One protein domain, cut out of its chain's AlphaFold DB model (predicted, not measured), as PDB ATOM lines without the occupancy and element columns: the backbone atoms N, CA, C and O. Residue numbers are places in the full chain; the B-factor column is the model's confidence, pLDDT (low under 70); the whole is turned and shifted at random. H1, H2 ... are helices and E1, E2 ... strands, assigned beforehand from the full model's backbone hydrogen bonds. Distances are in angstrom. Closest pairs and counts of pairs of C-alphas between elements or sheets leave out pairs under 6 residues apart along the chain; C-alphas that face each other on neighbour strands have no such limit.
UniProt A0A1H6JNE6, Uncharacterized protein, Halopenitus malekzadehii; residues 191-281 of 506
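This is residues 191 to 281 of the 506 residues of an uncharacterized protein of Halopenitus malekzadehii (UniProt A0A1H6JNE6). A small antiparallel sheet of three strands has helix H1 packed along one face, over the edge strand E2, while a second helix, H2, is set farther out and meets H1 with one end. From the end of H2 a long link without named elements, residues 263 to 274, folds back to the short helix H3, which lies near the edge strand E1. The printed part has 91 residues, with three named helices and three named strands in the order E1, H1, E2, E3, H2, H3; the sheet runs E1, E3, E2, and the class is mixed, helices and strands. The whole is compact, with a radius of gyration of the C-alphas of 12.7 A, and its C-alphas span 37 by 27 by 25 A.

In the sheet, E1 is residues 196 to 202, 19.9 A from first to last C-alpha, and begins with C-alpha 196 at (119.490, 179.737, 161.811). E3 is residues 238 to 244, 20.0 A long, and E2 is residues 226 to 230, 13.6 A long. H1 is residues 210 to 221 and measures 16.5 A, with C-alpha 210 at (146.368, 180.630, 161.250). H2 is residues 251 to 262, 16.4 A long. H3 is residues 275 to 279, 6.9 A long, and ends with C-alpha 279 at (122.540, 172.652, 170.429).

E3 is the inner strand of the sheet, and E1 and E2 are its edge strands. E1 and E3 are antiparallel, with 159 degrees between their directions; N 199 and O 241 are 2.8 A apart and N 239 and O 201 are 2.9 A apart, both within hydrogen-bond range. E2 and E3 form a hairpin, antiparallel at 163 degrees, with N 229 and O 240 at 2.8 A and N 227 and O 242 at 2.9 A, again within range. H1 is on the sheet at a height of 6.8 A, and with it the domain has two layers, a helix on one face of a sheet. H1 lies over E2 and runs along the strands, at 9 degrees to E2 on the local plane; their closest C-alphas are those of Glu 221 and Ser 227, 5.0 A apart. E1, H1 and E2 form a split strand-helix-strand unit, two strands that run the same way with E3 between them in the sheet, and its crossover is right-handed. H1, with residues 216 to 220 alone, touches residues 258 to 262 of H2. The closest C-alphas of these two helices are those of Asn 219 and Ala 261, 5.2 A apart, and the helices run opposite ways at a shallow tilt of 23 degrees. H2 only grazes the sheet, with residues 254 to 262. H3 only grazes the sheet with residues 275 to 279; its closest C-alpha to E1 is that of Val 279, 7.0 A from that of Leu 199. H2 and H3 only just touch, with 3 pairs of C-alphas within 8 A, the closest being those of Asn 255 and Trp 275 at 6.8 A. H1 and H3 are apart. Every O i to N i+4 pair is within hydrogen-bond range in H1 and H2; in H3 the count is 0 of 1, and 0 of 2 for O i to N i+3.

The two C-alphas farthest apart in the domain, those of Glu 191 and Glu 206, are 40.3 A apart. The printed part has no cut. The link from H2 to H3, 12 residues, is long, and the link from H1 to E2, 4 residues, is tight. The mean pLDDT of the printed part is 73.4, and 25 residues are under 70: residues 191 to 196, 204 to 207, 235 and 268 to 281. The mean pLDDT of H3 is 54.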
ATOM      1  N   GLU A 191     111.918 185.430 160.795       44.62
ATOM      2  CA  GLU A 191     111.555 184.077 160.364       44.62
ATOM      3  C   GLU A 191     112.777 183.304 159.830       44.62
ATOM      4  O   GLU A 191     112.810 182.088 159.959       44.62
ATOM      5  N   GLN A 192     113.795 183.977 159.273       44.47
ATOM      6  CA  GLN A 192     115.082 183.391 158.867       44.47
ATOM      7  C   GLN A 192     116.016 183.129 160.057       44.47
ATOM      8  O   GLN A 192     116.635 182.078 160.104       44.47
ATOM      9  N   LEU A 193     116.073 184.009 161.057       44.75
ATOM     10  CA  LEU A 193     116.881 183.829 162.269       44.75
ATOM     11  C   LEU A 193     116.323 182.722 163.165       44.75
ATOM     12  O   LEU A 193     117.094 181.945 163.704       44.75
ATOM     13  N   ALA A 194     114.999 182.532 163.218       49.41
ATOM     14  CA  ALA A 194     114.401 181.340 163.832       49.41
ATOM     15  C   ALA A 194     114.732 180.023 163.085       49.41
ATOM     16  O   ALA A 194     114.409 178.937 163.574       49.41
ATOM     17  N   LYS A 195     115.334 180.103 161.889       54.69
ATOM     18  CA  LYS A 195     115.801 178.961 161.082       54.69
ATOM     19  C   LYS A 195     117.321 178.805 161.093       54.69
ATOM     20  O   LYS A 195     117.802 177.794 160.581       54.69
ATOM     21  N   LEU A 196     118.044 179.770 161.658       57.53
ATOM     22  CA  LEU A 196     119.490 179.737 161.811       57.53
ATOM     23  C   LEU A 196     119.814 179.240 163.222       57.53
ATOM     24  O   LEU A 196     119.208 179.685 164.192       57.53
ATOM     25  N   PHE A 197     120.744 178.301 163.343       73.81
ATOM     26  CA  PHE A 197     121.320 177.936 164.637       73.81
ATOM     27  C   PHE A 197     122.839 177.940 164.534       73.81
ATOM     28  O   PHE A 197     123.402 177.692 163.464       73.81
ATOM     29  N   THR A 198     123.479 178.270 165.649       75.75
ATOM     30  CA  THR A 198     124.921 178.474 165.731       75.75
ATOM     31  C   THR A 198     125.549 177.297 166.461       75.75
ATOM     32  O   THR A 198     125.120 176.960 167.558       75.75
ATOM     33  N   LEU A 199     126.561 176.679 165.857       77.31
ATOM     34  CA  LEU A 199     127.433 175.702 166.500       77.31
ATOM     35  C   LEU A 199     128.753 176.372 166.870       77.31
ATOM     36  O   LEU A 199     129.316 177.109 166.059       77.31
ATOM     37  N   THR A 200     129.264 176.063 168.055       75.94
ATOM     38  CA  THR A 200     130.584 176.506 168.509       75.94
ATOM     39  C   THR A 200     131.482 175.290 168.702       75.94
ATOM     40  O   THR A 200     131.130 174.359 169.423       75.94
ATOM     41  N   PHE A 201     132.650 175.307 168.067       78.81
ATOM     42  CA  PHE A 201     133.677 174.278 168.167       78.81
ATOM     43  C   PHE A 201     134.892 174.855 168.884       78.81
ATOM     44  O   PHE A 201     135.452 175.873 168.474       78.81
ATOM     45  N   ASN A 202     135.320 174.171 169.940       75.69
ATOM     46  CA  ASN A 202     136.496 174.535 170.717       75.69
ATOM     47  C   ASN A 202     137.605 173.525 170.436       75.69
ATOM     48  O   ASN A 202     137.400 172.322 170.598       75.69
ATOM     49  N   ALA A 203     138.781 174.001 170.029       72.25
ATOM     50  CA  ALA A 203     139.949 173.137 169.907       72.25
ATOM     51  C   ALA A 203     140.717 173.118 171.234       72.25
ATOM     52  O   ALA A 203     141.196 174.149 171.702       72.25
ATOM     53  N   TYR A 204     140.891 171.932 171.817       58.81
ATOM     54  CA  TYR A 204     141.704 171.738 173.017       58.81
ATOM     55  C   TYR A 204     143.101 171.244 172.612       58.81
ATOM     56  O   TYR A 204     143.284 170.069 172.290       58.81
ATOM     57  N   GLY A 205     144.113 172.121 172.592       59.50
ATOM     58  CA  GLY A 205     145.462 171.717 172.170       59.50
ATOM     59  C   GLY A 205     146.482 172.844 171.971       59.50
ATOM     60  O   GLY A 205     146.184 174.015 172.153       59.50
ATOM     61  N   GLU A 206     147.728 172.469 171.634       58.88
ATOM     62  CA  GLU A 206     148.842 173.407 171.389       58.88
ATOM     63  C   GLU A 206     148.519 174.437 170.290       58.88
ATOM     64  O   GLU A 206     147.868 174.099 169.309       58.88
ATOM     65  N   MET A 207     149.063 175.660 170.430       61.62
ATOM     66  CA  MET A 207     148.902 176.783 169.490       61.62
ATOM     67  C   MET A 207     148.829 176.348 168.020       61.62
ATOM     68  O   MET A 207     149.825 175.887 167.448       61.62
ATOM     69  N   PHE A 208     147.677 176.584 167.398       74.81
ATOM     70  CA  PHE A 208     147.448 176.270 165.994       74.81
ATOM     71  C   PHE A 208     147.916 177.418 165.093       74.81
ATOM     72  O   PHE A 208     147.891 178.594 165.462       74.81
ATOM     73  N   GLY A 209     148.413 177.083 163.904       78.81
ATOM     74  CA  GLY A 209     148.745 178.093 162.902       78.81
ATOM     75  C   GLY A 209     147.474 178.667 162.279       78.81
ATOM     76  O   GLY A 209     146.537 177.914 162.033       78.81
ATOM     77  N   ASP A 210     147.479 179.964 161.954       80.81
ATOM     78  CA  ASP A 210     146.368 180.630 161.250       80.81
ATOM     79  C   ASP A 210     145.925 179.864 159.995       80.81
ATOM     80  O   ASP A 210     144.739 179.798 159.702       80.81
ATOM     81  N   GLU A 211     146.873 179.216 159.303       81.69
ATOM     82  CA  GLU A 211     146.610 178.412 158.104       81.69
ATOM     83  C   GLU A 211     145.630 177.254 158.345       81.69
ATOM     84  O   GLU A 211     144.816 176.976 157.473       81.69
ATOM     85  N   PHE A 212     145.656 176.625 159.524       81.56
ATOM     86  CA  PHE A 212     144.758 175.516 159.860       81.56
ATOM     87  C   PHE A 212     143.367 176.000 160.267       81.56
ATOM     88  O   PHE A 212     142.372 175.327 160.012       81.56
ATOM     89  N   LEU A 213     143.295 177.167 160.910       83.06
ATOM     90  CA  LEU A 213     142.027 177.745 161.339       83.06
ATOM     91  C   LEU A 213     141.275 178.359 160.152       83.06
ATOM     92  O   LEU A 213     140.062 178.215 160.054       83.06
ATOM     93  N   ASP A 214     141.999 178.999 159.229       85.44
ATOM     94  CA  ASP A 214     141.434 179.507 157.978       85.44
ATOM     95  C   ASP A 214     140.955 178.351 157.076       85.44
ATOM     96  O   ASP A 214     139.896 178.456 156.464       85.44
ATOM     97  N   GLU A 215     141.684 177.226 157.037       87.38
ATOM     98  CA  GLU A 215     141.268 176.010 156.316       87.38
ATOM     99  C   GLU A 215     139.996 175.388 156.918       87.38
ATOM    100  O   GLU A 215     139.101 174.993 156.174       87.38
ATOM    101  N   ALA A 216     139.859 175.370 158.249       84.94
ATOM    102  CA  ALA A 216     138.641 174.899 158.914       84.94
ATOM    103  C   ALA A 216     137.417 175.777 158.590       84.94
ATOM    104  O   ALA A 216     136.334 175.253 158.324       84.94
ATOM    105  N   VAL A 217     137.592 177.105 158.549       88.31
ATOM    106  CA  VAL A 217     136.544 178.037 158.101       88.31
ATOM    107  C   VAL A 217     136.171 177.763 156.641       88.31
ATOM    108  O   VAL A 217     134.992 177.589 156.343       88.31
ATOM    109  N   GLU A 218     137.153 177.658 155.740       90.31
ATOM    110  CA  GLU A 218     136.910 177.415 154.309       90.31
ATOM    111  C   GLU A 218     136.193 176.073 154.063       90.31
ATOM    112  O   GLU A 218     135.290 175.995 153.225       90.31
ATOM    113  N   ASN A 219     136.545 175.024 154.815       89.56
ATOM    114  CA  ASN A 219     135.903 173.713 154.718       89.56
ATOM    115  C   ASN A 219     134.441 173.741 155.187       89.56
ATOM    116  O   ASN A 219     133.587 173.133 154.539       89.56
ATOM    117  N   LEU A 220     134.133 174.464 156.268       88.00
ATOM    118  CA  LEU A 220     132.754 174.629 156.735       88.00
ATOM    119  C   LEU A 220     131.924 175.483 155.774       88.00
ATOM    120  O   LEU A 220     130.797 175.113 155.455       88.00
ATOM    121  N   GLU A 221     132.481 176.574 155.248       89.19
ATOM    122  CA  GLU A 221     131.810 177.423 154.250       89.19
ATOM    123  C   GLU A 221     131.560 176.704 152.912       89.19
ATOM    124  O   GLU A 221     130.723 177.129 152.109       89.19
ATOM    125  N   ALA A 222     132.259 175.595 152.645       89.75
ATOM    126  CA  ALA A 222     131.999 174.754 151.482       89.75
ATOM    127  C   ALA A 222     130.694 173.939 151.604       89.75
ATOM    128  O   ALA A 222     130.188 173.446 150.586       89.75
ATOM    129  N   ILE A 223     130.141 173.796 152.815       87.12
ATOM    130  CA  ILE A 223     128.856 173.136 153.063       87.12
ATOM    131  C   ILE A 223     127.724 174.112 152.713       87.12
ATOM    132  O   ILE A 223     127.671 175.250 153.176       87.12
ATOM    133  N   GLU A 224     126.790 173.670 151.870       84.75
ATOM    134  CA  GLU A 224     125.669 174.508 151.436       84.75
ATOM    135  C   GLU A 224     124.803 174.924 152.634       84.75
ATOM    136  O   GLU A 224     124.233 174.078 153.321       84.75
ATOM    137  N   GLY A 225     124.696 176.236 152.858       81.44
ATOM    138  CA  GLY A 225     123.927 176.796 153.969       81.44
ATOM    139  C   GLY A 225     124.708 176.990 155.264       81.44
ATOM    140  O   GLY A 225     124.093 177.345 156.261       81.44
ATOM    141  N   VAL A 226     126.025 176.780 155.270       84.31
ATOM    142  CA  VAL A 226     126.873 177.008 156.445       84.31
ATOM    143  C   VAL A 226     127.784 178.208 156.199       84.31
ATOM    144  O   VAL A 226     128.405 178.326 155.145       84.31
ATOM    145  N   SER A 227     127.860 179.107 157.175       85.69
ATOM    146  CA  SER A 227     128.866 180.174 157.234       85.69
ATOM    147  C   SER A 227     129.671 180.032 158.514       85.69
ATOM    148  O   SER A 227     129.071 179.767 159.554       85.69
ATOM    149  N   ALA A 228     130.986 180.232 158.475       87.00
ATOM    150  CA  ALA A 228     131.842 180.029 159.639       87.00
ATOM    151  C   ALA A 228     132.766 181.220 159.907       87.00
ATOM    152  O   ALA A 228     133.202 181.918 158.997       87.00
ATOM    153  N   THR A 229     133.085 181.441 161.176       86.00
ATOM    154  CA  THR A 229     134.028 182.457 161.646       86.00
ATOM    155  C   THR A 229     134.899 181.875 162.745       86.00
ATOM    156  O   THR A 229     134.465 180.987 163.466       86.00
ATOM    157  N   ARG A 230     136.121 182.386 162.910       83.44
ATOM    158  CA  ARG A 230     137.034 181.953 163.975       83.44
ATOM    159  C   ARG A 230     137.422 183.093 164.905       83.44
ATOM    160  O   ARG A 230     137.431 184.253 164.488       83.44
ATOM    161  N   SER A 231     137.819 182.760 166.130       81.00
ATOM    162  CA  SER A 231     138.430 183.713 167.049       81.00
ATOM    163  C   SER A 231     139.773 184.226 166.509       81.00
ATOM    164  O   SER A 231     140.467 183.587 165.710       81.00
ATOM    165  N   SER A 232     140.152 185.424 166.955       76.38
ATOM    166  CA  SER A 232     141.429 186.060 166.605       76.38
ATOM    167  C   SER A 232     142.618 185.513 167.408       76.38
ATOM    168  O   SER A 232     143.756 185.950 167.213       76.38
ATOM    169  N   THR A 233     142.366 184.578 168.328       75.62
ATOM    170  CA  THR A 233     143.350 183.990 169.236       75.62
ATOM    171  C   THR A 233     143.727 182.585 168.774       75.62
ATOM    172  O   THR A 233     142.878 181.756 168.476       75.62
ATOM    173  N   ASN A 234     145.028 182.286 168.770       73.81
ATOM    174  CA  ASN A 234     145.536 180.972 168.348       73.81
ATOM    175  C   ASN A 234     145.863 180.046 169.530       73.81
ATOM    176  O   ASN A 234     146.298 178.916 169.318       73.81
ATOM    177  N   THR A 235     145.727 180.544 170.763       69.19
ATOM    178  CA  THR A 235     146.020 179.796 171.997       69.19
ATOM    179  C   THR A 235     144.856 178.900 172.399       69.19
ATOM    180  O   THR A 235     145.098 177.760 172.758       69.19
ATOM    181  N   ASP A 236     143.633 179.412 172.261       72.50
ATOM    182  CA  ASP A 236     142.372 178.705 172.481       72.50
ATOM    183  C   ASP A 236     141.440 179.115 171.332       72.50
ATOM    184  O   ASP A 236     140.655 180.060 171.477       72.50
ATOM    185  N   PRO A 237     141.644 178.563 170.122       77.69
ATOM    186  CA  PRO A 237     140.868 178.994 168.980       77.69
ATOM    187  C   PRO A 237     139.447 178.444 169.072       77.69
ATOM    188  O   PRO A 237     139.228 177.254 169.302       77.69
ATOM    189  N   GLU A 238     138.496 179.341 168.847       81.00
ATOM    190  CA  GLU A 238     137.069 179.051 168.783       81.00
ATOM    191  C   GLU A 238     136.626 179.189 167.329       81.00
ATOM    192  O   GLU A 238     137.017 180.133 166.639       81.00
ATOM    193  N   LEU A 239     135.824 178.244 166.855       82.44
ATOM    194  CA  LEU A 239     135.225 178.264 165.529       82.44
ATOM    195  C   LEU A 239     133.708 178.275 165.691       82.44
ATOM    196  O   LEU A 239     133.134 177.394 166.318       82.44
ATOM    197  N   GLN A 240     133.055 179.269 165.114       83.62
ATOM    198  CA  GLN A 240     131.617 179.460 165.188       83.62
ATOM    199  C   GLN A 240     131.017 179.259 163.797       83.62
ATOM    200  O   GLN A 240     131.399 179.947 162.854       83.62
ATOM    201  N   ALA A 241     130.080 178.326 163.658       84.19
ATOM    202  CA  ALA A 241     129.385 178.037 162.410       84.19
ATOM    203  C   ALA A 241     127.897 178.363 162.538       84.19
ATOM    204  O   ALA A 241     127.220 177.862 163.427       84.19
ATOM    205  N   THR A 242     127.368 179.176 161.633       82.50
ATOM    206  CA  THR A 242     125.936 179.476 161.524       82.50
ATOM    207  C   THR A 242     125.332 178.646 160.396       82.50
ATOM    208  O   THR A 242     125.842 178.667 159.275       82.50
ATOM    209  N   ILE A 243     124.252 177.916 160.683       82.25
ATOM    210  CA  ILE A 243     123.630 176.958 159.758       82.25
ATOM    211  C   ILE A 243     122.229 177.415 159.366       82.25
ATOM    212  O   ILE A 243     121.351 177.518 160.221       82.25
ATOM    213  N   ASP A 244     121.981 177.573 158.065       81.56
ATOM    214  CA  ASP A 244     120.648 177.720 157.479       81.56
ATOM    215  C   ASP A 244     119.969 176.353 157.330       81.56
ATOM    216  O   ASP A 244     120.255 175.563 156.425       81.56
ATOM    217  N   ARG A 245     119.005 176.079 158.212       71.06
ATOM    218  CA  ARG A 245     118.285 174.803 158.253       71.06
ATOM    219  C   ARG A 245     117.494 174.489 156.976       71.06
ATOM    220  O   ARG A 245     117.183 173.320 156.748       71.06
ATOM    221  N   GLU A 246     117.132 175.477 156.153       73.81
ATOM    222  CA  GLU A 246     116.380 175.242 154.905       73.81
ATOM    223  C   GLU A 246     117.272 174.836 153.727       73.81
ATOM    224  O   GLU A 246     116.794 174.176 152.797       73.81
ATOM    225  N   ALA A 247     118.553 175.198 153.769       74.25
ATOM    226  CA  ALA A 247     119.543 174.823 152.761       74.25
ATOM    227  C   ALA A 247     120.024 173.367 152.923       74.25
ATOM    228  O   ALA A 247     120.507 172.746 151.974       74.25
ATOM    229  N   VAL A 248     119.825 172.794 154.109       71.56
ATOM    230  CA  VAL A 248     120.316 171.472 154.489       71.56
ATOM    231  C   VAL A 248     119.279 170.379 154.205       71.56
ATOM    232  O   VAL A 248     118.124 170.443 154.628       71.56
ATOM    233  N   ALA A 249     119.693 169.311 153.516       74.31
ATOM    234  CA  ALA A 249     118.790 168.227 153.114       74.31
ATOM    235  C   ALA A 249     118.246 167.393 154.294       74.31
ATOM    236  O   ALA A 249     117.099 166.939 154.246       74.31
ATOM    237  N   SER A 250     119.065 167.157 155.325       78.00
ATOM    238  CA  SER A 250     118.676 166.559 156.608       78.00
ATOM    239  C   SER A 250     119.756 166.799 157.667       78.00
ATOM    240  O   SER A 250     120.917 166.972 157.300       78.00
ATOM    241  N   LEU A 251     119.383 166.787 158.952       74.94
ATOM    242  CA  LEU A 251     120.324 166.994 160.062       74.94
ATOM    243  C   LEU A 251     121.395 165.893 160.110       74.94
ATOM    244  O   LEU A 251     122.568 166.220 160.195       74.94
ATOM    245  N   ASP A 252     121.022 164.627 159.901       75.88
ATOM    246  CA  ASP A 252     121.982 163.513 159.816       75.88
ATOM    247  C   ASP A 252     123.038 163.751 158.719       75.88
ATOM    248  O   ASP A 252     124.229 163.575 158.934       75.88
ATOM    249  N   THR A 253     122.608 164.216 157.536       81.62
ATOM    250  CA  THR A 253     123.531 164.534 156.430       81.62
ATOM    251  C   THR A 253     124.429 165.724 156.751       81.62
ATOM    252  O   THR A 253     125.568 165.749 156.305       81.62
ATOM    253  N   LEU A 254     123.925 166.709 157.492       81.50
ATOM    254  CA  LEU A 254     124.726 167.851 157.912       81.50
ATOM    255  C   LEU A 254     125.778 167.453 158.935       81.50
ATOM    256  O   LEU A 254     126.910 167.903 158.819       81.50
ATOM    257  N   ASN A 255     125.413 166.609 159.900       81.19
ATOM    258  CA  ASN A 255     126.347 166.104 160.895       81.19
ATOM    259  C   ASN A 255     127.499 165.357 160.206       81.19
ATOM    260  O   ASN A 255     128.655 165.693 160.440       81.19
ATOM    261  N   ASP A 256     127.188 164.460 159.260       83.44
ATOM    262  CA  ASP A 256     128.199 163.773 158.441       83.44
ATOM    263  C   ASP A 256     129.089 164.769 157.666       83.44
ATOM    264  O   ASP A 256     130.304 164.616 157.614       83.44
ATOM    265  N   GLN A 257     128.504 165.822 157.083       85.44
ATOM    266  CA  GLN A 257     129.247 166.835 156.322       85.44
ATOM    267  C   GLN A 257     130.145 167.718 157.194       85.44
ATOM    268  O   GLN A 257     131.217 168.111 156.742       85.44
ATOM    269  N   ILE A 258     129.712 168.045 158.413       85.50
ATOM    270  CA  ILE A 258     130.505 168.805 159.385       85.50
ATOM    271  C   ILE A 258     131.669 167.948 159.884       85.50
ATOM    272  O   ILE A 258     132.791 168.443 159.947       85.50
ATOM    273  N   ILE A 259     131.421 166.665 160.173       83.12
ATOM    274  CA  ILE A 259     132.466 165.702 160.538       83.12
ATOM    275  C   ILE A 259     133.498 165.604 159.407       83.12
ATOM    276  O   ILE A 259     134.674 165.850 159.652       83.12
ATOM    277  N   ASP A 260     133.063 165.366 158.165       85.75
ATOM    278  CA  ASP A 260     133.948 165.300 156.991       85.75
ATOM    279  C   ASP A 260     134.746 166.607 156.779       85.75
ATOM    280  O   ASP A 260     135.899 166.580 156.345       85.75
ATOM    281  N   ALA A 261     134.145 167.771 157.052       86.19
ATOM    282  CA  ALA A 261     134.791 169.076 156.877       86.19
ATOM    283  C   ALA A 261     135.869 169.363 157.934       86.19
ATOM    284  O   ALA A 261     136.817 170.109 157.661       86.19
ATOM    285  N   LEU A 262     135.726 168.778 159.125       86.25
ATOM    286  CA  LEU A 262     136.598 169.012 160.271       86.25
ATOM    287  C   LEU A 262     137.531 167.827 160.594       86.25
ATOM    288  O   LEU A 262     138.416 168.001 161.431       86.25
ATOM    289  N   GLU A 263     137.399 166.680 159.910       82.12
ATOM    290  CA  GLU A 263     138.160 165.427 160.121       82.12
ATOM    291  C   GLU A 263     139.689 165.612 160.079       82.12
ATOM    292  O   GLU A 263     140.409 164.940 160.804       82.12
ATOM    293  N   ASP A 264     140.193 166.540 159.263       77.06
ATOM    294  CA  ASP A 264     141.632 166.823 159.122       77.06
ATOM    295  C   ASP A 264     142.043 168.159 159.782       77.06
ATOM    296  O   ASP A 264     143.121 168.702 159.515       77.06
ATOM    297  N   THR A 265     141.176 168.727 160.626       78.94
ATOM    298  CA  THR A 265     141.386 170.037 161.261       78.94
ATOM    299  C   THR A 265     141.690 169.906 162.757       78.94
ATOM    300  O   THR A 265     141.364 168.900 163.382       78.94
ATOM    301  N   PRO A 266     142.257 170.949 163.391       70.25
ATOM    302  CA  PRO A 266     142.390 171.036 164.850       70.25
ATOM    303  C   PRO A 266     141.111 170.810 165.662       70.25
ATOM    304  O   PRO A 266     141.193 170.560 166.862       70.25
ATOM    305  N   PHE A 267     139.950 170.941 165.021       72.94
ATOM    306  CA  PHE A 267     138.627 170.808 165.619       72.94
ATOM    307  C   PHE A 267     138.055 169.397 165.440       72.94
ATOM    308  O   PHE A 267     136.838 169.256 165.437       72.94
ATOM    309  N   GLU A 268     138.916 168.388 165.243       62.66
ATOM    310  CA  GLU A 268     138.559 166.996 164.942       62.66
ATOM    311  C   GLU A 268     137.316 166.531 165.717       62.66
ATOM    312  O   GLU A 268     137.267 166.481 166.948       62.66
ATOM    313  N   VAL A 269     136.290 166.206 164.940       62.19
ATOM    314  CA  VAL A 269     134.936 165.928 165.394       62.19
ATOM    315  C   VAL A 269     134.769 164.413 165.456       62.19
ATOM    316  O   VAL A 269     134.969 163.720 164.461       62.19
ATOM    317  N   HIS A 270     134.422 163.859 166.619       57.84
ATOM    318  CA  HIS A 270     134.234 162.414 166.749       57.84
ATOM    319  C   HIS A 270     133.025 161.930 165.927       57.84
ATOM    320  O   HIS A 270     131.913 162.415 166.135       57.84
ATOM    321  N   GLU A 271     133.225 160.920 165.064       52.44
ATOM    322  CA  GLU A 271     132.178 160.320 164.206       52.44
ATOM    323  C   GLU A 271     130.944 159.814 164.985       52.44
ATOM    324  O   GLU A 271     129.872 159.630 164.411       52.44
ATOM    325  N   SER A 272     131.088 159.549 166.288       49.41
ATOM    326  CA  SER A 272     130.022 159.044 167.160       49.41
ATOM    327  C   SER A 272     129.205 160.135 167.864       49.41
ATOM    328  O   SER A 272     128.213 159.800 168.515       49.41
ATOM    329  N   TYR A 273     129.593 161.410 167.755       50.66
ATOM    330  CA  TYR A 273     128.951 162.523 168.458       50.66
ATOM    331  C   TYR A 273     127.928 163.236 167.557       50.66
ATOM    332  O   TYR A 273     128.211 163.568 166.403       50.66
ATOM    333  N   ASP A 274     126.716 163.449 168.077       57.38
ATOM    334  CA  ASP A 274     125.631 164.161 167.390       57.38
ATOM    335  C   ASP A 274     125.624 165.626 167.839       57.38
ATOM    336  O   ASP A 274     124.989 166.002 168.825       57.38
ATOM    337  N   TRP A 275     126.378 166.458 167.121       62.22
ATOM    338  CA  TRP A 275     126.614 167.866 167.465       62.22
ATOM    339  C   TRP A 275     125.359 168.731 167.338       62.22
ATOM    340  O   TRP A 275     125.315 169.854 167.838       62.22
ATOM    341  N   ILE A 276     124.330 168.216 166.667       59.06
ATOM    342  CA  ILE A 276     123.082 168.928 166.418       59.06
ATOM    343  C   ILE A 276     122.087 168.715 167.572       59.06
ATOM    344  O   ILE A 276     121.299 169.620 167.857       59.06
ATOM    345  N   ASP A 277     122.119 167.563 168.255       52.38
ATOM    346  CA  ASP A 277     121.166 167.242 169.333       52.38
ATOM    347  C   ASP A 277     121.454 168.032 170.632       52.38
ATOM    348  O   ASP A 277     120.521 168.402 171.346       52.38
ATOM    349  N   ASP A 278     122.720 168.386 170.894       48.53
ATOM    350  CA  ASP A 278     123.126 169.193 172.063       48.53
ATOM    351  C   ASP A 278     122.734 170.676 171.910       48.53
ATOM    352  O   ASP A 278     122.221 171.305 172.838       48.53
ATOM    353  N   VAL A 279     122.871 171.239 170.703       49.09
ATOM    354  CA  VAL A 279     122.540 172.652 170.429       49.09
ATOM    355  C   VAL A 279     121.029 172.884 170.321       49.09
ATOM    356  O   VAL A 279     120.528 173.978 170.595       49.09
ATOM    357  N   ALA A 280     120.250 171.841 170.017       45.12
ATOM    358  CA  ALA A 280     118.790 171.914 170.011       45.12
ATOM    359  C   ALA A 280     118.174 172.204 171.401       45.12
ATOM    360  O   ALA A 280     116.991 172.555 171.471       45.12
ATOM    361  N   TRP A 281     118.944 172.095 172.495       36.31
ATOM    362  CA  TRP A 281     118.466 172.319 173.865       36.31
ATOM    363  C   TRP A 281     118.577 173.766 174.373       36.31
ATOM    364  O   TRP A 281     117.806 174.142 175.257       36.31
TER     365      TRP A 281